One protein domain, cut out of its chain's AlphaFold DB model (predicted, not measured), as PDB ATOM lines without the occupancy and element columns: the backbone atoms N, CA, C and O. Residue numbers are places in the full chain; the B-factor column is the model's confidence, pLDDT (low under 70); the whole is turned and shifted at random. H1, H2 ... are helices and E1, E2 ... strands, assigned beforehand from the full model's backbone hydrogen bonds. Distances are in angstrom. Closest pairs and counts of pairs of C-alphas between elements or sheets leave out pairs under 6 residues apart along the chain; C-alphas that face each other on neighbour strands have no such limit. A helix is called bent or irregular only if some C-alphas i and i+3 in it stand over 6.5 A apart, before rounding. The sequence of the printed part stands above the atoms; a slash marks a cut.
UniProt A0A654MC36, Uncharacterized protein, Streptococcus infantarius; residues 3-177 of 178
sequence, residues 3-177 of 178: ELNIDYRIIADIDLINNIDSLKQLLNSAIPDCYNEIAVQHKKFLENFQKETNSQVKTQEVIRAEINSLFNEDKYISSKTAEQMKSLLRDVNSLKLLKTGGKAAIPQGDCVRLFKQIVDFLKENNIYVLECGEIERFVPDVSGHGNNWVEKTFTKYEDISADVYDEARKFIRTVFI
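What this domain is: This is residues 3 to 177 of the 178 residues of an uncharacterized protein of Streptococcus infantarius (UniProt A0A654MC36). Helices H1, H2, H3, H4, H7 and H8 gather beside a short pair of parallel strands, E1 and E2, to make the main body, and the helical hairpin of H5 and H6 reaches away from it as an arm whose far end, residues 73 to 79, sticks out. Past E2, H9 and H10 make a second, looser group outside the body, and H11 folds back from it until its later residues come beside E2. The printed part has 175 residues with eleven named helices and two named strands, in the order E1, H1 to H8, E2, H9, H10, H11; the class is mostly helix, and the sheet has the order E1, E2, all parallel. The whole is loose, with a radius of gyration of the C-alphas of 19.6 A and spans of 62 by 45 by 36 A.

Where its parts are: E1 is residues 10 to 13, from C-alpha 10 at (400.261, 436.630, 648.095), and E2 is residues 127 to 130. H8, residues 110 to 124, is 21.2 A long, and H4, residues 39 to 56, is the longest helix by residues at 25.9 A. H4 has a kink of 27 degrees near residue 50; it is irregular, with C-alphas 52 and 55 at 7.3 A. The shorter helices among residues 14 to 105 include H1, residues 14 to 18, H2, residues 20 to 30, H3, residues 34 to 37, and H7, residues 96 to 105. H7 is irregular, with C-alphas 100 and 103 at 9.5 A. H5, residues 60 to 70, is 15.5 A long, and H6, residues 79 to 90, begins at C-alpha 79 at (390.326, 460.481, 674.728) and is 16.4 A long. H9 is residues 135 to 138, and H10, residues 146 to 156, is 15.6 A long. H11, residues 163 to 176, is 19.7 A long, ends at C-alpha 176 at (395.645, 433.468, 638.844), and is irregular, with C-alphas 164 and 167 at 7.7 A.

How they stand to each other: E1 and E2 are parallel neighbours at 34 degrees, with N 128 and O 10 at 2.7 A and N 12 and O 128 at 2.9 A, within hydrogen-bond range. With H1 to H8 between them they form a strand-helix-strand unit, two parallel neighbour strands joined through helices. The closest C-alphas of H8 and E2 are those of Val 119 and Val 129, 6.6 A; those of H11 and E2 are Val 175 and Tyr 128, 6.6 A. H4 touches H8 with residues 41 to 49 alone, at a steep tilt of 44 degrees, opposite ways, closest at the C-alphas of Phe 45 and Leu 114, 5.7 A. H1 touches H7, closest at the C-alphas of Asp 15 and Lys 99, 5.4 A. H1 and H2 only just touch, with 3 pairs of C-alphas within 8 A, and only at the corner, closest at Leu 16 and Leu 23, 5.9 A. H2 touches H3, closest at the C-alphas of Lys 24 and Tyr 35, 5.3 A. H5 and H6 form a helical hairpin and touch at a shallow tilt of 10 degrees, opposite ways, closest at the C-alphas of Ile 67 and Met 85, 6.0 A. H4 and H5 are apart, and so are H6 and H7. H11 touches H9 with residues 164 to 168 alone, closest at the C-alphas of Ala 168 and Phe 138, 6.1 A. H10 is close to H9 but not clearly touching, closest at the C-alphas of Trp 149 and Glu 136, 6.9 A. Every O i to N i+4 pair is within hydrogen-bond range in H5, H6, H8 and H10; the counts are 6 of 7 in H2, 12 of 14 in H4, 4 of 6 in H7, 8 of 10 in H11 and 0 of 1 in H1, where 2 of 2 O i to N i+3 pairs are, while H3 and H9 are too short for an i+4 pair.

The domain as a whole: The two C-alphas farthest apart are those of Asn 5 and Glu 73, 63.0 A. The printed part has no cut and no long link. The mean pLDDT of the printed part is 90.2; residues 3 to 5 and 91 to 92 are under 70.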
ATOM      1  N   GLU A   3     409.849 425.062 651.394       57.53
ATOM      2  CA  GLU A   3     410.218 423.784 652.043       57.53
ATOM      3  C   GLU A   3     409.034 422.829 652.281       57.53
ATOM      4  O   GLU A   3     409.235 421.630 652.432       57.53
ATOM      5  N   LEU A   4     407.800 423.347 652.286       64.94
ATOM      6  CA  LEU A   4     406.576 422.556 652.460       64.94
ATOM      7  C   LEU A   4     405.924 422.173 651.119       64.94
ATOM      8  O   LEU A   4     404.858 421.566 651.123       64.94
ATOM      9  N   ASN A   5     406.540 422.534 649.983       68.06
ATOM     10  CA  ASN A   5     406.013 422.328 648.628       68.06
ATOM     11  C   ASN A   5     404.572 422.850 648.432       68.06
ATOM     12  O   ASN A   5     403.753 422.230 647.757       68.06
ATOM     13  N   ILE A   6     404.252 423.984 649.063       76.50
ATOM     14  CA  ILE A   6     402.957 424.657 648.920       76.50
ATOM     15  C   ILE A   6     403.095 425.706 647.814       76.50
ATOM     16  O   ILE A   6     403.941 426.596 647.929       76.50
ATOM     17  N   ASP A   7     402.264 425.616 646.772       80.19
ATOM     18  CA  ASP A   7     402.087 426.713 645.813       80.19
ATOM     19  C   ASP A   7     401.334 427.850 646.514       80.19
ATOM     20  O   ASP A   7     400.223 427.659 647.015       80.19
ATOM     21  N   TYR A   8     401.967 429.015 646.614       85.88
ATOM     22  CA  TYR A   8     401.413 430.176 647.299       85.88
ATOM     23  C   TYR A   8     401.445 431.389 646.380       85.88
ATOM     24  O   TYR A   8     402.383 431.590 645.609       85.88
ATOM     25  N   ARG A   9     400.419 432.229 646.510       91.25
ATOM     26  CA  ARG A   9     400.331 433.542 645.870       91.25
ATOM     27  C   ARG A   9     399.841 434.522 646.916       91.25
ATOM     28  O   ARG A   9     398.844 434.259 647.586       91.25
ATOM     29  N   ILE A  10     400.563 435.618 647.086       91.94
ATOM     30  CA  ILE A  10     400.261 436.630 648.095       91.94
ATOM     31  C   ILE A  10     399.743 437.854 647.364       91.94
ATOM     32  O   ILE A  10     400.420 438.365 646.482       91.94
ATOM     33  N   ILE A  11     398.553 438.322 647.726       93.19
ATOM     34  CA  ILE A  11     398.071 439.643 647.326       93.19
ATOM     35  C   ILE A  11     398.381 440.581 648.487       93.19
ATOM     36  O   ILE A  11     397.982 440.302 649.618       93.19
ATOM     37  N   ALA A  12     399.126 441.646 648.216       91.69
ATOM     38  CA  ALA A  12     399.551 442.609 649.220       91.69
ATOM     39  C   ALA A  12     399.125 444.025 648.838       91.69
ATOM     40  O   ALA A  12     399.141 444.399 647.663       91.69
ATOM     41  N   ASP A  13     398.802 444.822 649.848       90.06
ATOM     42  CA  ASP A  13     398.558 446.248 649.682       90.06
ATOM     43  C   ASP A  13     399.847 446.963 649.245       90.06
ATOM     44  O   ASP A  13     400.961 446.579 649.618       90.06
ATOM     45  N   ILE A  14     399.709 448.042 648.468       90.75
ATOM     46  CA  ILE A  14     400.853 448.861 648.027       90.75
ATOM     47  C   ILE A  14     401.645 449.458 649.194       90.75
ATOM     48  O   ILE A  14     402.839 449.729 649.058       90.75
ATOM     49  N   ASP A  15     401.007 449.635 650.356       87.44
ATOM     50  CA  ASP A  15     401.654 450.179 651.547       87.44
ATOM     51  C   ASP A  15     402.674 449.220 652.182       87.44
ATOM     52  O   ASP A  15     403.509 449.677 652.964       87.44
ATOM     53  N   LEU A  16     402.718 447.946 651.768       91.50
ATOM     54  CA  LEU A  16     403.815 447.028 652.084       91.50
ATOM     55  C   LEU A  16     405.180 447.621 651.690       91.50
ATOM     56  O   LEU A  16     406.158 447.469 652.421       91.50
ATOM     57  N   ILE A  17     405.239 448.329 650.558       92.75
ATOM     58  CA  ILE A  17     406.466 448.949 650.034       92.75
ATOM     59  C   ILE A  17     406.885 450.153 650.893       92.75
ATOM     60  O   ILE A  17     408.018 450.598 650.827       92.75
ATOM     61  N   ASN A  18     406.031 450.683 651.768       89.44
ATOM     62  CA  ASN A  18     406.399 451.825 652.609       89.44
ATOM     63  C   ASN A  18     407.284 451.446 653.803       89.44
ATOM     64  O   ASN A  18     407.785 452.333 654.498       89.44
ATOM     65  N   ASN A  19     407.442 450.151 654.088       89.12
ATOM     66  CA  ASN A  19     408.118 449.670 655.283       89.12
ATOM     67  C   ASN A  19     409.171 448.608 654.938       89.12
ATOM     68  O   ASN A  19     408.856 447.489 654.534       89.12
ATOM     69  N   ILE A  20     410.442 448.961 655.157       92.25
ATOM     70  CA  ILE A  20     411.598 448.077 654.950       92.25
ATOM     71  C   ILE A  20     411.474 446.783 655.746       92.25
ATOM     72  O   ILE A  20     411.705 445.717 655.182       92.25
ATOM     73  N   ASP A  21     411.113 446.860 657.023       92.56
ATOM     74  CA  ASP A  21     411.054 445.689 657.891       92.56
ATOM     75  C   ASP A  21     409.912 444.757 657.485       92.56
ATOM     76  O   ASP A  21     410.122 443.551 657.394       92.56
ATOM     77  N   SER A  22     408.736 445.305 657.157       92.50
ATOM     78  CA  SER A  22     407.590 444.514 656.690       92.50
ATOM     79  C   SER A  22     407.878 443.813 655.363       92.50
ATOM     80  O   SER A  22     407.663 442.605 655.250       92.50
ATOM     81  N   LEU A  23     408.413 444.537 654.373       94.69
ATOM     82  CA  LEU A  23     408.761 443.959 653.076       94.69
ATOM     83  C   LEU A  23     409.863 442.900 653.212       94.69
ATOM     84  O   LEU A  23     409.758 441.809 652.648       94.69
ATOM     85  N   LYS A  24     410.901 443.199 654.004       96.00
ATOM     86  CA  LYS A  24     411.998 442.271 654.288       96.00
ATOM     87  C   LYS A  24     411.500 441.012 654.983       96.00
ATOM     88  O   LYS A  24     411.886 439.918 654.584       96.00
ATOM     89  N   GLN A  25     410.654 441.151 656.002       94.12
ATOM     90  CA  GLN A  25     410.083 440.021 656.727       94.12
ATOM     91  C   GLN A  25     409.273 439.122 655.790       94.12
ATOM     92  O   GLN A  25     409.444 437.905 655.837       94.12
ATOM     93  N   LEU A  26     408.436 439.701 654.923       93.06
ATOM     94  CA  LEU A  26     407.623 438.932 653.984       93.06
ATOM     95  C   LEU A  26     408.490 438.137 653.003       93.06
ATOM     96  O   LEU A  26     408.354 436.916 652.927       93.06
ATOM     97  N   LEU A  27     409.411 438.802 652.304       93.62
ATOM     98  CA  LEU A  27     410.300 438.152 651.336       93.62
ATOM     99  C   LEU A  27     411.146 437.062 651.999       93.62
ATOM    100  O   LEU A  27     411.187 435.921 651.533       93.62
ATOM    101  N   ASN A  28     411.746 437.384 653.147       93.81
ATOM    102  CA  ASN A  28     412.629 436.461 653.848       93.81
ATOM    103  C   ASN A  28     411.886 435.283 654.498       93.81
ATOM    104  O   ASN A  28     412.502 434.250 654.753       93.81
ATOM    105  N   SER A  29     410.574 435.399 654.744       89.56
ATOM    106  CA  SER A  29     409.749 434.280 655.232       89.56
ATOM    107  C   SER A  29     409.566 433.173 654.187       89.56
ATOM    108  O   SER A  29     409.345 432.006 654.529       89.56
ATOM    109  N   ALA A  30     409.653 433.537 652.906       84.12
ATOM    110  CA  ALA A  30     409.475 432.623 651.792       84.12
ATOM    111  C   ALA A  30     410.818 432.077 651.293       84.12
ATOM    112  O   ALA A  30     410.918 430.879 651.005       84.12
ATOM    113  N   ILE A  31     411.827 432.951 651.201       86.25
ATOM    114  CA  ILE A  31     413.181 432.653 650.723       86.25
ATOM    115  C   ILE A  31     414.182 433.420 651.603       86.25
ATOM    116  O   ILE A  31     414.172 434.651 651.568       86.25
ATOM    117  N   PRO A  32     415.060 432.743 652.368       90.38
ATOM    118  CA  PRO A  32     416.056 433.411 653.203       90.38
ATOM    119  C   PRO A  32     416.870 434.454 652.427       90.38
ATOM    120  O   PRO A  32     417.288 434.203 651.302       90.38
ATOM    121  N   ASP A  33     417.077 435.625 653.035       92.56
ATOM    122  CA  ASP A  33     417.872 436.744 652.501       92.56
ATOM    123  C   ASP A  33     417.446 437.337 651.144       92.56
ATOM    124  O   ASP A  33     418.110 438.248 650.646       92.56
ATOM    125  N   CYS A  34     416.304 436.922 650.593       94.06
ATOM    126  CA  CYS A  34     415.780 437.382 649.302       94.06
ATOM    127  C   CYS A  34     415.645 438.909 649.203       94.06
ATOM    128  O   CYS A  34     415.923 439.502 648.162       94.06
ATOM    129  N   TYR A  35     415.316 439.590 650.306       97.06
ATOM    130  CA  TYR A  35     415.244 441.054 650.326       97.06
ATOM    131  C   TYR A  35     416.547 441.753 649.901       97.06
ATOM    132  O   TYR A  35     416.504 442.865 649.370       97.06
ATOM    133  N   ASN A  36     417.712 441.134 650.117       97.06
ATOM    134  CA  ASN A  36     418.998 441.757 649.803       97.06
ATOM    135  C   ASN A  36     419.155 442.059 648.303       97.06
ATOM    136  O   ASN A  36     419.858 443.008 647.957       97.06
ATOM    137  N   GLU A  37     418.461 441.322 647.431       97.31
ATOM    138  CA  GLU A  37     418.484 441.513 645.974       97.31
ATOM    139  C   GLU A  37     417.796 442.814 645.526       97.31
ATOM    140  O   GLU A  37     418.180 443.395 644.510       97.31
ATOM    141  N   ILE A  38     416.827 443.313 646.306       97.75
ATOM    142  CA  ILE A  38     416.041 444.519 645.985       97.75
ATOM    143  C   ILE A  38     416.270 445.685 646.962       97.75
ATOM    144  O   ILE A  38     415.745 446.787 646.782       97.75
ATOM    145  N   ALA A  39     417.073 445.479 648.010       97.44
ATOM    146  CA  ALA A  39     417.235 446.425 649.115       97.44
ATOM    147  C   ALA A  39     417.722 447.818 648.681       97.44
ATOM    148  O   ALA A  39     417.310 448.824 649.265       97.44
ATOM    149  N   VAL A  40     418.601 447.896 647.677       97.88
ATOM    150  CA  VAL A  40     419.159 449.169 647.184       97.88
ATOM    151  C   VAL A  40     418.083 449.991 646.475       97.88
ATOM    152  O   VAL A  40     417.916 451.178 646.757       97.88
ATOM    153  N   GLN A  41     417.327 449.357 645.584       98.19
ATOM    154  CA  GLN A  41     416.244 449.962 644.814       98.19
ATOM    155  C   GLN A  41     415.123 450.405 645.747       98.19
ATOM    156  O   GLN A  41     414.628 451.522 645.616       98.19
ATOM    157  N   HIS A  42     414.785 449.564 646.725       97.19
ATOM    158  CA  HIS A  42     413.763 449.864 647.713       97.19
ATOM    159  C   HIS A  42     414.108 451.092 648.565       97.19
ATOM    160  O   HIS A  42     413.311 452.024 648.651       97.19
ATOM    161  N   LYS A  43     415.321 451.157 649.131       95.75
ATOM    162  CA  LYS A  43     415.767 452.331 649.902       95.75
ATOM    163  C   LYS A  43     415.762 453.602 649.057       95.75
ATOM    164  O   LYS A  43     415.218 454.617 649.482       95.75
ATOM    165  N   LYS A  44     416.293 453.521 647.833       96.25
ATOM    166  CA  LYS A  44     416.324 454.660 646.910       96.25
ATOM    167  C   LYS A  44     414.918 455.128 646.525       96.25
ATOM    168  O   LYS A  44     414.696 456.326 646.384       96.25
ATOM    169  N   PHE A  45     413.970 454.202 646.364       95.81
ATOM    170  CA  PHE A  45     412.570 454.539 646.121       95.81
ATOM    171  C   PHE A  45     411.996 455.352 647.281       95.81
ATOM    172  O   PHE A  45     411.462 456.428 647.038       95.81
ATOM    173  N   LEU A  46     412.157 454.886 648.522       92.88
ATOM    174  CA  LEU A  46     411.639 455.579 649.706       92.88
ATOM    175  C   LEU A  46     412.243 456.979 649.871       92.88
ATOM    176  O   LEU A  46     411.510 457.939 650.098       92.88
ATOM    177  N   GLU A  47     413.561 457.104 649.702       90.94
ATOM    178  CA  GLU A  47     414.271 458.385 649.776       90.94
ATOM    179  C   GLU A  47     413.787 459.373 648.707       90.94
ATOM    180  O   GLU A  47     413.457 460.521 649.021       90.94
ATOM    181  N   ASN A  48     413.706 458.932 647.447       92.50
ATOM    182  CA  ASN A  48     413.244 459.774 646.346       92.50
ATOM    183  C   ASN A  48     411.772 460.157 646.516       92.50
ATOM    184  O   ASN A  48     411.424 461.331 646.389       92.50
ATOM    185  N   PHE A  49     410.922 459.186 646.861       91.56
ATOM    186  CA  PHE A  49     409.497 459.407 647.048       91.56
ATOM    187  C   PHE A  49     409.267 460.465 648.125       91.56
ATOM    188  O   PHE A  49     408.586 461.455 647.866       91.56
ATOM    189  N   GLN A  50     409.892 460.318 649.297       88.56
ATOM    190  CA  GLN A  50     409.789 461.310 650.368       88.56
ATOM    191  C   GLN A  50     410.300 462.678 649.915       88.56
ATOM    192  O   GLN A  50     409.611 463.681 650.089       88.56
ATOM    193  N   LYS A  51     411.473 462.741 649.276       88.06
ATOM    194  CA  LYS A  51     412.040 464.004 648.789       88.06
ATOM    195  C   LYS A  51     411.088 464.752 647.846       88.06
ATOM    196  O   LYS A  51     410.985 465.971 647.943       88.06
ATOM    197  N   GLU A  52     410.406 464.042 646.954       87.88
ATOM    198  CA  GLU A  52     409.522 464.633 645.940       87.88
ATOM    199  C   GLU A  52     408.097 464.916 646.445       87.88
ATOM    200  O   GLU A  52     407.387 465.734 645.860       87.88
ATOM    201  N   THR A  53     407.670 464.280 647.540       86.44
ATOM    202  CA  THR A  53     406.292 464.384 648.056       86.44
ATOM    203  C   THR A  53     406.181 465.057 649.423       86.44
ATOM    204  O   THR A  53     405.077 465.392 649.845       86.44
ATOM    205  N   ASN A  54     407.291 465.340 650.113       81.69
ATOM    206  CA  ASN A  54     407.268 465.998 651.426       81.69
ATOM    207  C   ASN A  54     406.647 467.406 651.403       81.69
ATOM    208  O   ASN A  54     406.154 467.871 652.424       81.69
ATOM    209  N   SER A  55     406.624 468.086 650.255       78.25
ATOM    210  CA  SER A  55     405.900 469.356 650.102       78.25
ATOM    211  C   SER A  55     404.373 469.197 650.139       78.25
ATOM    212  O   SER A  55     403.666 470.186 650.307       78.25
ATOM    213  N   GLN A  56     403.863 467.974 649.979       78.12
ATOM    214  CA  GLN A  56     402.433 467.654 649.954       78.12
ATOM    215  C   GLN A  56     401.892 467.247 651.333       78.12
ATOM    216  O   GLN A  56     400.682 467.088 651.490       78.12
ATOM    217  N   VAL A  57     402.761 467.077 652.335       79.12
ATOM    218  CA  VAL A  57     402.354 466.821 653.725       79.12
ATOM    219  C   VAL A  57     402.365 468.102 654.550       79.12
ATOM    220  O   VAL A  57     403.030 469.083 654.217       79.12
ATOM    221  N   LYS A  58     401.602 468.104 655.648       79.81
ATOM    222  CA  LYS A  58     401.518 469.262 656.542       79.81
ATOM    223  C   LYS A  58     402.885 469.558 657.157       79.81
ATOM    224  O   LYS A  58     403.564 468.659 657.652       79.81
ATOM    225  N   THR A  59     403.265 470.833 657.173       82.81
ATOM    226  CA  THR A  59     404.493 471.272 657.842       82.81
ATOM    227  C   THR A  59     404.349 471.165 659.359       82.81
ATOM    228  O   THR A  59     403.244 471.157 659.907       82.81
ATOM    229  N   GLN A  60     405.482 471.152 660.064       84.25
ATOM    230  CA  GLN A  60     405.503 471.194 661.526       84.25
ATOM    231  C   GLN A  60     404.722 472.396 662.086       84.25
ATOM    232  O   GLN A  60     404.052 472.266 663.107       84.25
ATOM    233  N   GLU A  61     404.787 473.553 661.424       86.44
ATOM    234  CA  GLU A  61     404.066 474.764 661.831       86.44
ATOM    235  C   GLU A  61     402.549 474.574 661.746       86.44
ATOM    236  O   GLU A  61     401.840 474.885 662.705       86.44
ATOM    237  N   VAL A  62     402.061 473.994 660.645       85.31
ATOM    238  CA  VAL A  62     400.635 473.691 660.448       85.31
ATOM    239  C   VAL A  62     400.153 472.679 661.486       85.31
ATOM    240  O   VAL A  62     399.145 472.907 662.150       85.31
ATOM    241  N   ILE A  63     400.904 471.596 661.696       86.62
ATOM    242  CA  ILE A  63     400.553 470.566 662.684       86.62
ATOM    243  C   ILE A  63     400.530 471.149 664.095       86.62
ATOM    244  O   ILE A  63     399.613 470.865 664.863       86.62
ATOM    245  N   ARG A  64     401.505 471.998 664.440       89.38
ATOM    246  CA  ARG A  64     401.541 472.677 665.736       89.38
ATOM    247  C   ARG A  64     400.316 473.565 665.932       89.38
ATOM    248  O   ARG A  64     399.732 473.532 667.010       89.38
ATOM    249  N   ALA A  65     399.929 474.341 664.921       91.25
ATOM    250  CA  ALA A  65     398.747 475.196 664.991       91.25
ATOM    251  C   ALA A  65     397.461 474.374 665.188       91.25
ATOM    252  O   ALA A  65     396.658 474.696 666.062       91.25
ATOM    253  N   GLU A  66     397.299 473.278 664.444       90.44
ATOM    254  CA  GLU A  66     396.135 472.395 664.573       90.44
ATOM    255  C   GLU A  66     396.092 471.690 665.933       90.44
ATOM    256  O   GLU A  66     395.055 471.706 666.592       90.44
ATOM    257  N   ILE A  67     397.215 471.148 666.416       91.88
ATOM    258  CA  ILE A  67     397.299 470.548 667.756       91.88
ATOM    259  C   ILE A  67     396.975 471.585 668.835       91.88
ATOM    260  O   ILE A  67     396.201 471.290 669.742       91.88
ATOM    261  N   ASN A  68     397.506 472.805 668.723       92.81
ATOM    262  CA  ASN A  68     397.198 473.889 669.657       92.81
ATOM    263  C   ASN A  68     395.699 474.225 669.669       92.81
ATOM    264  O   ASN A  68     395.155 474.483 670.736       92.81
ATOM    265  N   SER A  69     395.025 474.170 668.516       92.62
ATOM    266  CA  SER A  69     393.578 474.420 668.420       92.62
ATOM    267  C   SER A  69     392.704 473.331 669.057       92.62
ATOM    268  O   SER A  69     391.529 473.570 669.323       92.62
ATOM    269  N   LEU A  70     393.263 472.140 669.308       92.81
ATOM    270  CA  LEU A  70     392.569 471.039 669.979       92.81
ATOM    271  C   LEU A  70     392.591 471.158 671.511       92.81
ATOM    272  O   LEU A  70     391.821 470.464 672.178       92.81
ATOM    273  N   PHE A  71     393.470 471.995 672.071       91.69
ATOM    274  CA  PHE A  71     393.451 472.300 673.499       91.69
ATOM    275  C   PHE A  71     392.282 473.227 673.833       91.69
ATOM    276  O   PHE A  71     391.931 474.124 673.070       91.69
ATOM    277  N   ASN A  72     391.694 473.013 675.002       89.19
ATOM    278  CA  ASN A  72     390.621 473.823 675.560       89.19
ATOM    279  C   ASN A  72     390.920 474.111 677.046       89.19
ATOM    280  O   ASN A  72     392.008 473.810 677.535       89.19
ATOM    281  N   GLU A  73     389.970 474.713 677.759       91.12
ATOM    282  CA  GLU A  73     390.127 475.063 679.179       91.12
ATOM    283  C   GLU A  73     390.042 473.852 680.130       91.12
ATOM    284  O   GLU A  73     390.221 474.003 681.342       91.12
ATOM    285  N   ASP A  74     389.789 472.642 679.615       92.31
ATOM    286  CA  ASP A  74     389.694 471.450 680.449       92.31
ATOM    287  C   ASP A  74     391.060 471.093 681.047       92.31
ATOM    288  O   ASP A  74     392.099 471.082 680.386       92.31
ATOM    289  N   LYS A  75     391.059 470.707 682.328       93.31
ATOM    290  CA  LYS A  75     392.279 470.325 683.058       93.31
ATOM    291  C   LYS A  75     392.985 469.093 682.470       93.31
ATOM    292  O   LYS A  75     394.189 468.927 682.667       93.31
ATOM    293  N   TYR A  76     392.244 468.204 681.809       94.00
ATOM    294  CA  TYR A  76     392.749 466.937 681.285       94.00
ATOM    295  C   TYR A  76     392.364 466.762 679.817       94.00
ATOM    296  O   TYR A  76     391.256 467.101 679.412       94.00
ATOM    297  N   ILE A  77     393.261 466.159 679.036       90.38
ATOM    298  CA  ILE A  77     393.007 465.839 677.629       90.38
ATOM    299  C   ILE A  77     391.987 464.699 677.540       90.38
ATOM    300  O   ILE A  77     392.183 463.628 678.118       90.38
ATOM    301  N   SER A  78     390.914 464.916 676.779       92.56
ATOM    302  CA  SER A  78     389.927 463.873 676.496       92.56
ATOM    303  C   SER A  78     390.500 462.784 675.577       92.56
ATOM    304  O   SER A  78     391.384 463.039 674.756       92.56
ATOM    305  N   SER A  79     389.951 461.569 675.644       91.19
ATOM    306  CA  SER A  79     390.326 460.481 674.728       91.19
ATOM    307  C   SER A  79     390.123 460.865 673.258       91.19
ATOM    308  O   SER A  79     390.987 460.595 672.429       91.19
ATOM    309  N   LYS A  80     389.030 461.570 672.938       91.06
ATOM    310  CA  LYS A  80     388.747 462.083 671.590       91.06
ATOM    311  C   LYS A  80     389.842 463.037 671.107       91.06
ATOM    312  O   LYS A  80     390.350 462.869 670.001       91.06
ATOM    313  N   THR A  81     390.224 464.000 671.942       90.56
ATOM    314  CA  THR A  81     391.283 464.973 671.647       90.56
ATOM    315  C   THR A  81     392.621 464.270 671.411       90.56
ATOM    316  O   THR A  81     393.314 464.563 670.437       90.56
ATOM    317  N   ALA A  82     392.966 463.292 672.256       90.94
ATOM    318  CA  ALA A  82     394.184 462.504 672.099       90.94
ATOM    319  C   ALA A  82     394.203 461.714 670.778       90.94
ATOM    320  O   ALA A  82     395.226 461.697 670.094       90.94
ATOM    321  N   GLU A  83     393.086 461.097 670.381       90.12
ATOM    322  CA  GLU A  83     392.987 460.390 669.096       90.12
ATOM    323  C   GLU A  83     393.098 461.339 667.894       90.12
ATOM    324  O   GLU A  83     393.789 461.027 666.923       90.12
ATOM    325  N   GLN A  84     392.511 462.537 667.971       88.31
ATOM    326  CA  GLN A  84     392.670 463.558 666.930       88.31
ATOM    327  C   GLN A  84     394.133 463.998 666.784       88.31
ATOM    328  O   GLN A  84     394.651 464.035 665.668       88.31
ATOM    329  N   MET A  85     394.831 464.254 667.897       88.88
ATOM    330  CA  MET A  85     396.260 464.593 667.879       88.88
ATOM    331  C   MET A  85     397.106 463.462 667.279       88.88
ATOM    332  O   MET A  85     397.954 463.715 666.424       88.88
ATOM    333  N   LYS A  86     396.855 462.205 667.671       87.31
ATOM    334  CA  LYS A  86     397.537 461.039 667.087       87.31
ATOM    335  C   LYS A  86     397.313 460.947 665.579       87.31
ATOM    336  O   LYS A  86     398.258 460.640 664.859       87.31
ATOM    337  N   SER A  87     396.100 461.227 665.098       83.12
ATOM    338  CA  SER A  87     395.801 461.234 663.661       83.12
ATOM    339  C   SER A  87     396.615 462.293 662.919       83.12
ATOM    340  O   SER A  87     397.234 461.972 661.909       83.12
ATOM    341  N   LEU A  88     396.683 463.522 663.443       83.25
ATOM    342  CA  LEU A  88     397.474 464.603 662.840       83.25
ATOM    343  C   LEU A  88     398.959 464.244 662.738       83.25
ATOM    344  O   LEU A  88     399.596 464.499 661.721       83.25
ATOM    345  N   LEU A  89     399.497 463.612 663.782       80.31
ATOM    346  CA  LEU A  89     400.887 463.158 663.808       80.31
ATOM    347  C   LEU A  89     401.134 461.943 662.909       80.31
ATOM    348  O   LEU A  89     402.256 461.742 662.460       80.31
ATOM    349  N   ARG A  90     400.112 461.131 662.625       70.94
ATOM    350  CA  ARG A  90     400.213 459.989 661.706       70.94
ATOM    351  C   ARG A  90     400.271 460.438 660.237       70.94
ATOM    352  O   ARG A  90     400.845 459.730 659.414       70.94
ATOM    353  N   ASP A  91     399.755 461.628 659.929       65.38
ATOM    354  CA  ASP A  91     399.674 462.198 658.574       65.38
ATOM    355  C   ASP A  91     400.939 462.957 658.129       65.38
ATOM    356  O   ASP A  91     400.967 463.553 657.054       65.38
ATOM    357  N   VAL A  92     402.010 462.910 658.928       67.88
ATOM    358  CA  VAL A  92     403.318 463.509 658.597       67.88
ATOM    359  C   VAL A  92     404.077 462.745 657.517       67.88
ATOM    360  O   VAL A  92     404.979 463.294 656.891       67.88
ATOM    361  N   ASN A  93     403.766 461.460 657.328       72.19
ATOM    362  CA  ASN A  93     404.518 460.608 656.423       72.19
ATOM    363  C   ASN A  93     403.918 460.678 655.019       72.19
ATOM    364  O   ASN A  93     402.817 460.178 654.776       72.19
ATOM    365  N   SER A  94     404.678 461.245 654.089       79.56
ATOM    366  CA  SER A  94     404.298 461.355 652.683       79.56
ATOM    367  C   SER A  94     404.026 459.998 652.036       79.56
ATOM    368  O   SER A  94     403.183 459.903 651.149       79.56
ATOM    369  N   LEU A  95     404.595 458.911 652.567       79.94
ATOM    370  CA  LEU A  95     404.303 457.539 652.140       79.94
ATOM    371  C   LEU A  95     402.823 457.137 652.313       79.94
ATOM    372  O   LEU A  95     402.357 456.222 651.639       79.94
ATOM    373  N   LYS A  96     402.027 457.839 653.137       80.00
ATOM    374  CA  LYS A  96     400.565 457.631 653.191       80.00
ATOM    375  C   LYS A  96     399.887 457.931 651.845       80.00
ATOM    376  O   LYS A  96     398.858 457.331 651.542       80.00
ATOM    377  N   LEU A  97     400.477 458.802 651.021       84.88
ATOM    378  CA  LEU A  97     399.976 459.125 649.683       84.88
ATOM    379  C   LEU A  97     399.966 457.896 648.762       84.88
ATOM    380  O   LEU A  97     399.051 457.762 647.953       84.88
ATOM    381  N   LEU A  98     400.909 456.960 648.932       86.12
ATOM    382  CA  LEU A  98     400.899 455.679 648.210       86.12
ATOM    383  C   LEU A  98     399.663 454.848 648.551       86.12
ATOM    384  O   LEU A  98     399.057 454.267 647.659       86.12
ATOM    385  N   LYS A  99     399.251 454.825 649.822       84.38
ATOM    386  CA  LYS A  99     398.069 454.067 650.243       84.38
ATOM    387  C   LYS A  99     396.791 454.628 649.622       84.38
ATOM    388  O   LYS A  99     395.974 453.883 649.096       84.38
ATOM    389  N   THR A 100     396.624 455.949 649.660       83.50
ATOM    390  CA  THR A 100     395.371 456.592 649.241       83.50
ATOM    391  C   THR A 100     395.273 456.828 647.737       83.50
ATOM    392  O   THR A 100     394.162 456.823 647.200       83.50
ATOM    393  N   GLY A 101     396.400 457.069 647.061       84.06
ATOM    394  CA  GLY A 101     396.463 457.366 645.628       84.06
ATOM    395  C   GLY A 101     397.053 456.247 644.769       84.06
ATOM    396  O   GLY A 101     397.075 456.377 643.545       84.06
ATOM    397  N   GLY A 102     397.535 455.162 645.381       89.81
ATOM    398  CA  GLY A 102     398.148 454.049 644.667       89.81
ATOM    399  C   GLY A 102     399.338 454.490 643.816       89.81
ATOM    400  O   GLY A 102     400.055 455.446 644.120       89.81
ATOM    401  N   LYS A 103     399.507 453.825 642.677       89.38
ATOM    402  CA  LYS A 103     400.524 454.137 641.671       89.38
ATOM    403  C   LYS A 103     400.411 455.547 641.095       89.38
ATOM    404  O   LYS A 103     401.423 456.112 640.690       89.38
ATOM    405  N   ALA A 104     399.216 456.138 641.079       89.44
ATOM    406  CA  ALA A 104     399.025 457.505 640.595       89.44
ATOM    407  C   ALA A 104     399.655 458.559 641.524       89.44
ATOM    408  O   ALA A 104     399.938 459.667 641.077       89.44
ATOM    409  N   ALA A 105     399.916 458.217 642.791       89.69
ATOM    410  CA  ALA A 105     400.626 459.083 643.731       89.69
ATOM    411  C   ALA A 105     402.155 459.064 643.552       89.69
ATOM    412  O   ALA A 105     402.859 459.801 644.240       89.69
ATOM    413  N   ILE A 106     402.688 458.217 642.664       92.06
ATOM    414  CA  ILE A 106     404.132 458.060 642.476       92.06
ATOM    415  C   ILE A 106     404.670 459.180 641.580       92.06
ATOM    416  O   ILE A 106     404.217 459.307 640.438       92.06
ATOM    417  N   PRO A 107     405.660 459.965 642.050       92.31
ATOM    418  CA  PRO A 107     406.307 460.985 641.232       92.31
ATOM    419  C   PRO A 107     406.900 460.403 639.949       92.31
ATOM    420  O   PRO A 107     407.400 459.276 639.932       92.31
ATOM    421  N   GLN A 108     406.854 461.168 638.860       92.25
ATOM    422  CA  GLN A 108     407.364 460.717 637.565       92.25
ATOM    423  C   GLN A 108     408.890 460.510 637.575       92.25
ATOM    424  O   GLN A 108     409.610 460.970 638.455       92.25
ATOM    425  N   GLY A 109     409.404 459.818 636.557       93.62
ATOM    426  CA  GLY A 109     410.840 459.602 636.394       93.62
ATOM    427  C   GLY A 109     411.366 458.455 637.256       93.62
ATOM    428  O   GLY A 109     410.904 457.316 637.140       93.62
ATOM    429  N   ASP A 110     412.373 458.737 638.082       94.00
ATOM    430  CA  ASP A 110     413.120 457.708 638.811       94.00
ATOM    431  C   ASP A 110     412.252 456.939 639.817       94.00
ATOM    432  O   ASP A 110     412.431 455.728 639.963       94.00
ATOM    433  N   CYS A 111     411.286 457.600 640.464       94.06
ATOM    434  CA  CYS A 111     410.349 456.959 641.389       94.06
ATOM    435  C   CYS A 111     409.496 455.886 640.692       94.06
ATOM    436  O   CYS A 111     409.463 454.748 641.160       94.06
ATOM    437  N   VAL A 112     408.884 456.190 639.537       95.31
ATOM    438  CA  VAL A 112     408.135 455.197 638.734       95.31
ATOM    439  C   VAL A 112     409.029 454.029 638.317       95.31
ATOM    440  O   VAL A 112     408.618 452.871 638.408       95.31
ATOM    441  N   ARG A 113     410.258 454.311 637.867       97.19
ATOM    442  CA  ARG A 113     411.200 453.270 637.432       97.19
ATOM    443  C   ARG A 113     411.565 452.323 638.578       97.19
ATOM    444  O   ARG A 113     411.553 451.112 638.379       97.19
ATOM    445  N   LEU A 114     411.890 452.862 639.754       97.50
ATOM    446  CA  LEU A 114     412.238 452.071 640.939       97.50
ATOM    447  C   LEU A 114     411.036 451.286 641.467       97.50
ATOM    448  O   LEU A 114     411.173 450.107 641.770       97.50
ATOM    449  N   PHE A 115     409.856 451.907 641.509       96.31
ATOM    450  CA  PHE A 115     408.623 451.225 641.894       96.31
ATOM    451  C   PHE A 115     408.347 450.015 641.003       96.31
ATOM    452  O   PHE A 115     408.091 448.926 641.506       96.31
ATOM    453  N   LYS A 116     408.478 450.179 639.680       96.25
ATOM    454  CA  LYS A 116     408.317 449.072 638.736       96.25
ATOM    455  C   LYS A 116     409.301 447.932 639.018       96.25
ATOM    456  O   LYS A 116     408.881 446.786 639.059       96.25
ATOM    457  N   GLN A 117     410.575 448.241 639.269       97.81
ATOM    458  CA  GLN A 117     411.574 447.222 639.627       97.81
ATOM    459  C   GLN A 117     411.178 446.442 640.889       97.81
ATOM    460  O   GLN A 117     411.355 445.229 640.932       97.81
ATOM    461  N   ILE A 118     410.627 447.123 641.897       97.44
ATOM    462  CA  ILE A 118     410.164 446.493 643.139       97.44
ATOM    463  C   ILE A 118     408.948 445.596 642.871       97.44
ATOM    464  O   ILE A 118     408.934 444.455 643.319       97.44
ATOM    465  N   VAL A 119     407.944 446.081 642.134       96.00
ATOM    466  CA  VAL A 119     406.728 445.307 641.826       96.00
ATOM    467  C   VAL A 119     407.040 444.091 640.954       96.00
ATOM    468  O   VAL A 119     406.539 443.006 641.240       96.00
ATOM    469  N   ASP A 120     407.887 444.247 639.935       96.25
ATOM    470  CA  ASP A 120     408.305 443.143 639.067       96.25
ATOM    471  C   ASP A 120     409.051 442.071 639.889       96.25
ATOM    472  O   ASP A 120     408.694 440.895 639.830       96.25
ATOM    473  N   PHE A 121     409.987 442.481 640.755       96.88
ATOM    474  CA  PHE A 121     410.696 441.574 641.667       96.88
ATOM    475  C   PHE A 121     409.753 440.856 642.645       96.88
ATOM    476  O   PHE A 121     409.892 439.659 642.901       96.88
ATOM    477  N   LEU A 122     408.767 441.564 643.204       95.44
ATOM    478  CA  LEU A 122     407.774 440.953 644.090       95.44
ATOM    479  C   LEU A 122     406.937 439.915 643.347       95.44
ATOM    480  O   LEU A 122     406.727 438.815 643.863       95.44
ATOM    481  N   LYS A 123     406.534 440.222 642.113       94.19
ATOM    482  CA  LYS A 123     405.757 439.318 641.269       94.19
ATOM    483  C   LYS A 123     406.530 438.041 640.936       94.19
ATOM    484  O   LYS A 123     405.957 436.958 641.020       94.19
ATOM    485  N   GLU A 124     407.821 438.151 640.623       93.19
ATOM    486  CA  GLU A 124     408.725 437.003 640.423       93.19
ATOM    487  C   GLU A 124     408.823 436.105 641.670       93.19
ATOM    488  O   GLU A 124     409.064 434.902 641.565       93.19
ATOM    489  N   ASN A 125     408.560 436.673 642.848       92.50
ATOM    490  CA  ASN A 125     408.505 435.980 644.133       92.50
ATOM    491  C   ASN A 125     407.066 435.656 644.593       92.50
ATOM    492  O   ASN A 125     406.828 435.445 645.783       92.50
ATOM    493  N   ASN A 126     406.105 435.581 643.661       92.69
ATOM    494  CA  ASN A 126     404.687 435.275 643.902       92.69
ATOM    495  C   ASN A 126     403.952 436.256 644.838       92.69
ATOM    496  O   ASN A 126     402.938 435.901 645.450       92.69
ATOM    497  N   ILE A 127     404.435 437.495 644.936       93.94
ATOM    498  CA  ILE A 127     403.812 438.583 645.691       93.94
ATOM    499  C   ILE A 127     403.261 439.610 644.697       93.94
ATOM    500  O   ILE A 127     403.995 440.280 643.978       93.94
ATOM    501  N   TYR A 128     401.944 439.748 644.665       94.75
ATOM    502  CA  TYR A 128     401.209 440.604 643.748       94.75
ATOM    503  C   TYR A 128     400.725 441.839 644.498       94.75
ATOM    504  O   TYR A 128     399.868 441.754 645.378       94.75
ATOM    505  N   VAL A 129     401.293 442.991 644.154       93.75
ATOM    506  CA  VAL A 129     400.966 444.262 644.801       93.75
ATOM    507  C   VAL A 129     399.746 444.893 644.148       93.75
ATOM    508  O   VAL A 129     399.689 445.050 642.927       93.75
ATOM    509  N   LEU A 130     398.787 445.302 644.971       92.44
ATOM    510  CA  LEU A 130     397.611 446.033 644.538       92.44
ATOM    511  C   LEU A 130     397.962 447.493 644.212       92.44
ATOM    512  O   LEU A 130     398.002 448.353 645.086       92.44
ATOM    513  N   GLU A 131     398.213 447.799 642.939       90.38
ATOM    514  CA  GLU A 131     398.700 449.126 642.529       90.38
ATOM    515  C   GLU A 131     397.667 450.265 642.665       90.38
ATOM    516  O   GLU A 131     398.048 451.435 642.588       90.38
ATOM    517  N   CYS A 132     396.374 449.977 642.861       88.38
ATOM    518  CA  CYS A 132     395.332 451.008 642.948       88.38
ATOM    519  C   CYS A 132     395.277 451.739 644.300       88.38
ATOM    520  O   CYS A 132     394.521 452.700 644.430       88.38
ATOM    521  N   GLY A 133     396.086 451.334 645.285       87.25
ATOM    522  CA  GLY A 133     395.975 451.815 646.660       87.25
ATOM    523  C   GLY A 133     395.102 450.869 647.470       87.25
ATOM    524  O   GLY A 133     395.391 449.679 647.539       87.25
ATOM    525  N   GLU A 134     394.035 451.392 648.062       87.88
ATOM    526  CA  GLU A 134     393.025 450.577 648.745       87.88
ATOM    527  C   GLU A 134     392.063 449.923 647.736       87.88
ATOM    528  O   GLU A 134     391.835 450.451 646.642       87.88
ATOM    529  N   ILE A 135     391.486 448.773 648.098       90.12
ATOM    530  CA  ILE A 135     390.582 447.994 647.230       90.12
ATOM    531  C   ILE A 135     389.365 448.804 646.776       90.12
ATOM    532  O   ILE A 135     388.859 448.605 645.672       90.12
ATOM    533  N   GLU A 136     388.946 449.773 647.589       92.19
ATOM    534  CA  GLU A 136     387.838 450.678 647.313       92.19
ATOM    535  C   GLU A 136     388.057 451.505 646.037       92.19
ATOM    536  O   GLU A 136     387.103 451.966 645.409       92.19
ATOM    537  N   ARG A 137     389.312 451.654 645.596       90.81
ATOM    538  CA  ARG A 137     389.670 452.357 644.358       90.81
ATOM    539  C   ARG A 137     389.316 451.598 643.086       90.81
ATOM    540  O   ARG A 137     389.310 452.224 642.030       90.81
ATOM    541  N   PHE A 138     388.982 450.309 643.162       91.94
ATOM    542  CA  PHE A 138     388.445 449.597 642.003       91.94
ATOM    543  C   PHE A 138     387.076 450.125 641.575       91.94
ATOM    544  O   PHE A 138     386.794 450.162 640.384       91.94
ATOM    545  N   VAL A 139     386.250 450.561 642.531       94.12
ATOM    546  CA  VAL A 139     384.904 451.095 642.279       94.12
ATOM    547  C   VAL A 139     384.750 452.409 643.058       94.12
ATOM    548  O   VAL A 139     384.119 452.446 644.119       94.12
ATOM    549  N   PRO A 140     385.387 453.500 642.582       91.56
ATOM    550  CA  PRO A 140     385.573 454.723 643.367       91.56
ATOM    551  C   PRO A 140     384.286 455.535 643.571       91.56
ATOM    552  O   PRO A 140     384.258 456.448 644.393       91.56
ATOM    553  N   ASP A 141     383.224 455.238 642.820       93.69
ATOM    554  CA  ASP A 141     381.911 455.872 642.933       93.69
ATOM    555  C   ASP A 141     381.018 455.230 644.017       93.69
ATOM    556  O   ASP A 141     379.912 455.718 644.279       93.69
ATOM    557  N   VAL A 142     381.483 454.149 644.655       94.81
ATOM    558  CA  VAL A 142     380.844 453.527 645.818       94.81
ATOM    559  C   VAL A 142     381.581 453.951 647.086       94.81
ATOM    560  O   VAL A 142     382.779 453.735 647.240       94.81
ATOM    561  N   SER A 143     380.850 454.544 648.029       92.31
ATOM    562  CA  SER A 143     381.396 454.968 649.320       92.31
ATOM    563  C   SER A 143     381.295 453.873 650.382       92.31
ATOM    564  O   SER A 143     380.338 453.098 650.425       92.31
ATOM    565  N   GLY A 144     382.238 453.860 651.319       91.25
ATOM    566  CA  GLY A 144     382.296 452.894 652.413       91.25
ATOM    567  C   GLY A 144     383.732 452.452 652.659       91.25
ATOM    568  O   GLY A 144     384.648 452.975 652.037       91.25
ATOM    569  N   HIS A 145     383.902 451.484 653.556       90.50
ATOM    570  CA  HIS A 145     385.180 450.820 653.801       90.50
ATOM    571  C   HIS A 145     384.966 449.336 654.097       90.50
ATOM    572  O   HIS A 145     383.955 448.966 654.709       90.50
ATOM    573  N   GLY A 146     385.921 448.501 653.684       88.75
ATOM    574  CA  GLY A 146     385.924 447.063 653.949       88.75
ATOM    575  C   GLY A 146     384.611 446.389 653.542       88.75
ATOM    576  O   GLY A 146     384.067 446.658 652.472       88.75
ATOM    577  N   ASN A 147     384.052 445.548 654.419       92.94
ATOM    578  CA  ASN A 147     382.822 444.791 654.138       92.94
ATOM    579  C   ASN A 147     381.637 445.677 653.728       92.94
ATOM    580  O   ASN A 147     380.883 445.313 652.833       92.94
ATOM    581  N   ASN A 148     381.497 446.866 654.325       95.62
ATOM    582  CA  ASN A 148     380.415 447.783 653.967       95.62
ATOM    583  C   ASN A 148     380.548 448.290 652.524       95.62
ATOM    584  O   ASN A 148     379.545 448.442 651.830       95.62
ATOM    585  N   TRP A 149     381.780 448.552 652.074       96.12
ATOM    586  CA  TRP A 149     382.030 448.914 650.681       96.12
ATOM    587  C   TRP A 149     381.736 447.738 649.746       96.12
ATOM    588  O   TRP A 149     381.079 447.937 648.727       96.12
ATOM    589  N   VAL A 150     382.142 446.517 650.110       94.50
ATOM    590  CA  VAL A 150     381.881 445.305 649.311       94.50
ATOM    591  C   VAL A 150     380.377 445.091 649.107       94.50
ATOM    592  O   VAL A 150     379.924 444.951 647.972       94.50
ATOM    593  N   GLU A 151     379.590 445.131 650.186       95.62
ATOM    594  CA  GLU A 151     378.131 444.958 650.132       95.62
ATOM    595  C   GLU A 151     377.466 446.003 649.232       95.62
ATOM    596  O   GLU A 151     376.679 445.664 648.345       95.62
ATOM    597  N   LYS A 152     377.811 447.282 649.411       97.06
ATOM    598  CA  LYS A 152     377.274 448.370 648.583       97.06
ATOM    599  C   LYS A 152     377.681 448.248 647.122       97.06
ATOM    600  O   LYS A 152     376.885 448.575 646.247       97.06
ATOM    601  N   THR A 153     378.902 447.786 646.867       96.88
ATOM    602  CA  THR A 153     379.437 447.617 645.517       96.88
ATOM    603  C   THR A 153     378.622 446.580 644.760       96.88
ATOM    604  O   THR A 153     378.122 446.890 643.686       96.88
ATOM    605  N   PHE A 154     378.393 445.405 645.353       95.81
ATOM    606  CA  PHE A 154     377.577 444.359 644.729       95.81
ATOM    607  C   PHE A 154     376.080 444.675 644.709       95.81
ATOM    608  O   PHE A 154     375.388 444.231 643.805       95.81
ATOM    609  N   THR A 155     375.578 445.484 645.647       96.19
ATOM    610  CA  THR A 155     374.189 445.980 645.593       96.19
ATOM    611  C   THR A 155     373.982 446.954 644.430       96.19
ATOM    612  O   THR A 155     372.916 446.992 643.827       96.19
ATOM    613  N   LYS A 156     374.985 447.788 644.125       97.06
ATOM    614  CA  LYS A 156     374.906 448.774 643.039       97.06
ATOM    615  C   LYS A 156     375.201 448.155 641.672       97.06
ATOM    616  O   LYS A 156     374.579 448.536 640.684       97.06
ATOM    617  N   TYR A 157     376.153 447.230 641.625       96.62
ATOM    618  CA  TYR A 157     376.648 446.587 640.415       96.62
ATOM    619  C   TYR A 157     376.602 445.064 640.597       96.62
ATOM    620  O   TYR A 157     377.588 444.425 640.936       96.62
ATOM    621  N   GLU A 158     375.432 444.464 640.396       95.00
ATOM    622  CA  GLU A 158     375.249 443.022 640.632       95.00
ATOM    623  C   GLU A 158     376.012 442.149 639.618       95.00
ATOM    624  O   GLU A 158     376.479 441.057 639.946       95.00
ATOM    625  N   ASP A 159     376.158 442.629 638.379       95.94
ATOM    626  CA  ASP A 159     376.830 441.899 637.305       95.94
ATOM    627  C   ASP A 159     378.356 442.045 637.394       95.94
ATOM    628  O   ASP A 159     378.933 443.076 637.045       95.94
ATOM    629  N   ILE A 160     379.027 440.961 637.789       91.44
ATOM    630  CA  ILE A 160     380.491 440.887 637.889       91.44
ATOM    631  C   ILE A 160     381.210 441.086 636.547       91.44
ATOM    632  O   ILE A 160     382.426 441.268 636.540       91.44
ATOM    633  N   SER A 161     380.502 441.023 635.413       94.38
ATOM    634  CA  SER A 161     381.044 441.271 634.074       94.38
ATOM    635  C   SER A 161     381.005 442.746 633.661       94.38
ATOM    636  O   SER A 161     381.695 443.118 632.714       94.38
ATOM    637  N   ALA A 162     380.319 443.605 634.423       95.31
ATOM    638  CA  ALA A 162     380.239 445.038 634.153       95.31
ATOM    639  C   ALA A 162     381.624 445.710 634.099       95.31
ATOM    640  O   ALA A 162     382.551 445.314 634.814       95.31
ATOM    641  N   ASP A 163     381.754 446.752 633.277       95.88
ATOM    642  CA  ASP A 163     383.014 447.475 633.021       95.88
ATOM    643  C   ASP A 163     383.634 448.071 634.292       95.88
ATOM    644  O   ASP A 163     384.851 448.184 634.409       95.88
ATOM    645  N   VAL A 164     382.810 448.385 635.297       95.31
ATOM    646  CA  VAL A 164     383.263 448.910 636.594       95.31
ATOM    647  C   VAL A 164     384.258 447.978 637.303       95.31
ATOM    648  O   VAL A 164     385.079 448.430 638.096       95.31
ATOM    649  N   TYR A 165     384.234 446.681 636.987       95.50
ATOM    650  CA  TYR A 165     385.143 445.681 637.547       95.50
ATOM    651  C   TYR A 165     386.333 445.348 636.637       95.50
ATOM    652  O   TYR A 165     387.089 444.426 636.953       95.50
ATOM    653  N   ASP A 166     386.535 446.053 635.519       94.44
ATOM    654  CA  ASP A 166     387.605 445.749 634.560       94.44
ATOM    655  C   ASP A 166     388.990 445.713 635.204       94.44
ATOM    656  O   ASP A 166     389.733 444.751 635.011       94.44
ATOM    657  N   GLU A 167     389.337 446.728 635.995       92.62
ATOM    658  CA  GLU A 167     390.647 446.802 636.649       92.62
ATOM    659  C   GLU A 167     390.827 445.695 637.695       92.62
ATOM    660  O   GLU A 167     391.888 445.070 637.756       92.62
ATOM    661  N   ALA A 168     389.773 445.364 638.448       93.12
ATOM    662  CA  ALA A 168     389.795 444.247 639.392       93.12
ATOM    663  C   ALA A 168     389.997 442.908 638.665       93.12
ATOM    664  O   ALA A 168     390.844 442.100 639.053       93.12
ATOM    665  N   ARG A 169     389.282 442.681 637.555       93.75
ATOM    666  CA  ARG A 169     389.443 441.477 636.725       93.75
ATOM    667  C   ARG A 169     390.831 441.399 636.098       93.75
ATOM    668  O   ARG A 169     391.419 440.318 636.083       93.75
ATOM    669  N   LYS A 170     391.366 442.513 635.586       92.62
ATOM    670  CA  LYS A 170     392.736 442.587 635.050       92.62
ATOM    671  C   LYS A 170     393.746 442.210 636.126       92.62
ATOM    672  O   LYS A 170     394.587 441.352 635.871       92.62
ATOM    673  N   PHE A 171     393.618 442.768 637.330       92.94
ATOM    674  CA  PHE A 171     394.486 442.431 638.454       92.94
ATOM    675  C   PHE A 171     394.422 440.938 638.800       92.94
ATOM    676  O   PHE A 171     395.451 440.266 638.782       92.94
ATOM    677  N   ILE A 172     393.226 440.379 639.013       92.50
ATOM    678  CA  ILE A 172     393.044 438.959 639.357       92.50
ATOM    679  C   ILE A 172     393.583 438.023 638.268       92.50
ATOM    680  O   ILE A 172     394.174 436.991 638.592       92.50
ATOM    681  N   ARG A 173     393.472 438.392 636.983       92.50
ATOM    682  CA  ARG A 173     394.127 437.652 635.892       92.50
ATOM    683  C   ARG A 173     395.641 437.601 636.080       92.50
ATOM    684  O   ARG A 173     396.201 436.525 635.949       92.50
ATOM    685  N   THR A 174     396.292 438.700 636.474       90.44
ATOM    686  CA  THR A 174     397.748 438.674 636.725       90.44
ATOM    687  C   THR A 174     398.156 437.725 637.855       90.44
ATOM    688  O   THR A 174     399.263 437.190 637.806       90.44
ATOM    689  N   VAL A 175     397.267 437.508 638.835       91.62
ATOM    690  CA  VAL A 175     397.504 436.629 639.987       91.62
ATOM    691  C   VAL A 175     397.248 435.168 639.634       91.62
ATOM    692  O   VAL A 175     398.061 434.318 639.978       91.62
ATOM    693  N   PHE A 176     396.128 434.850 638.977       86.94
ATOM    694  CA  PHE A 176     395.645 433.468 638.844       86.94
ATOM    695  C   PHE A 176     395.760 432.872 637.440       86.94
ATOM    696  O   PHE A 176     395.805 431.651 637.311       86.94
ATOM    697  N   ILE A 177     395.830 433.708 636.407       70.88
ATOM    698  CA  ILE A 177     395.725 433.309 635.002       70.88
ATOM    699  C   ILE A 177     396.975 433.832 634.284       70.88
ATOM    700  O   ILE A 177     396.946 434.892 633.660       70.88
TER     701      ILE A 177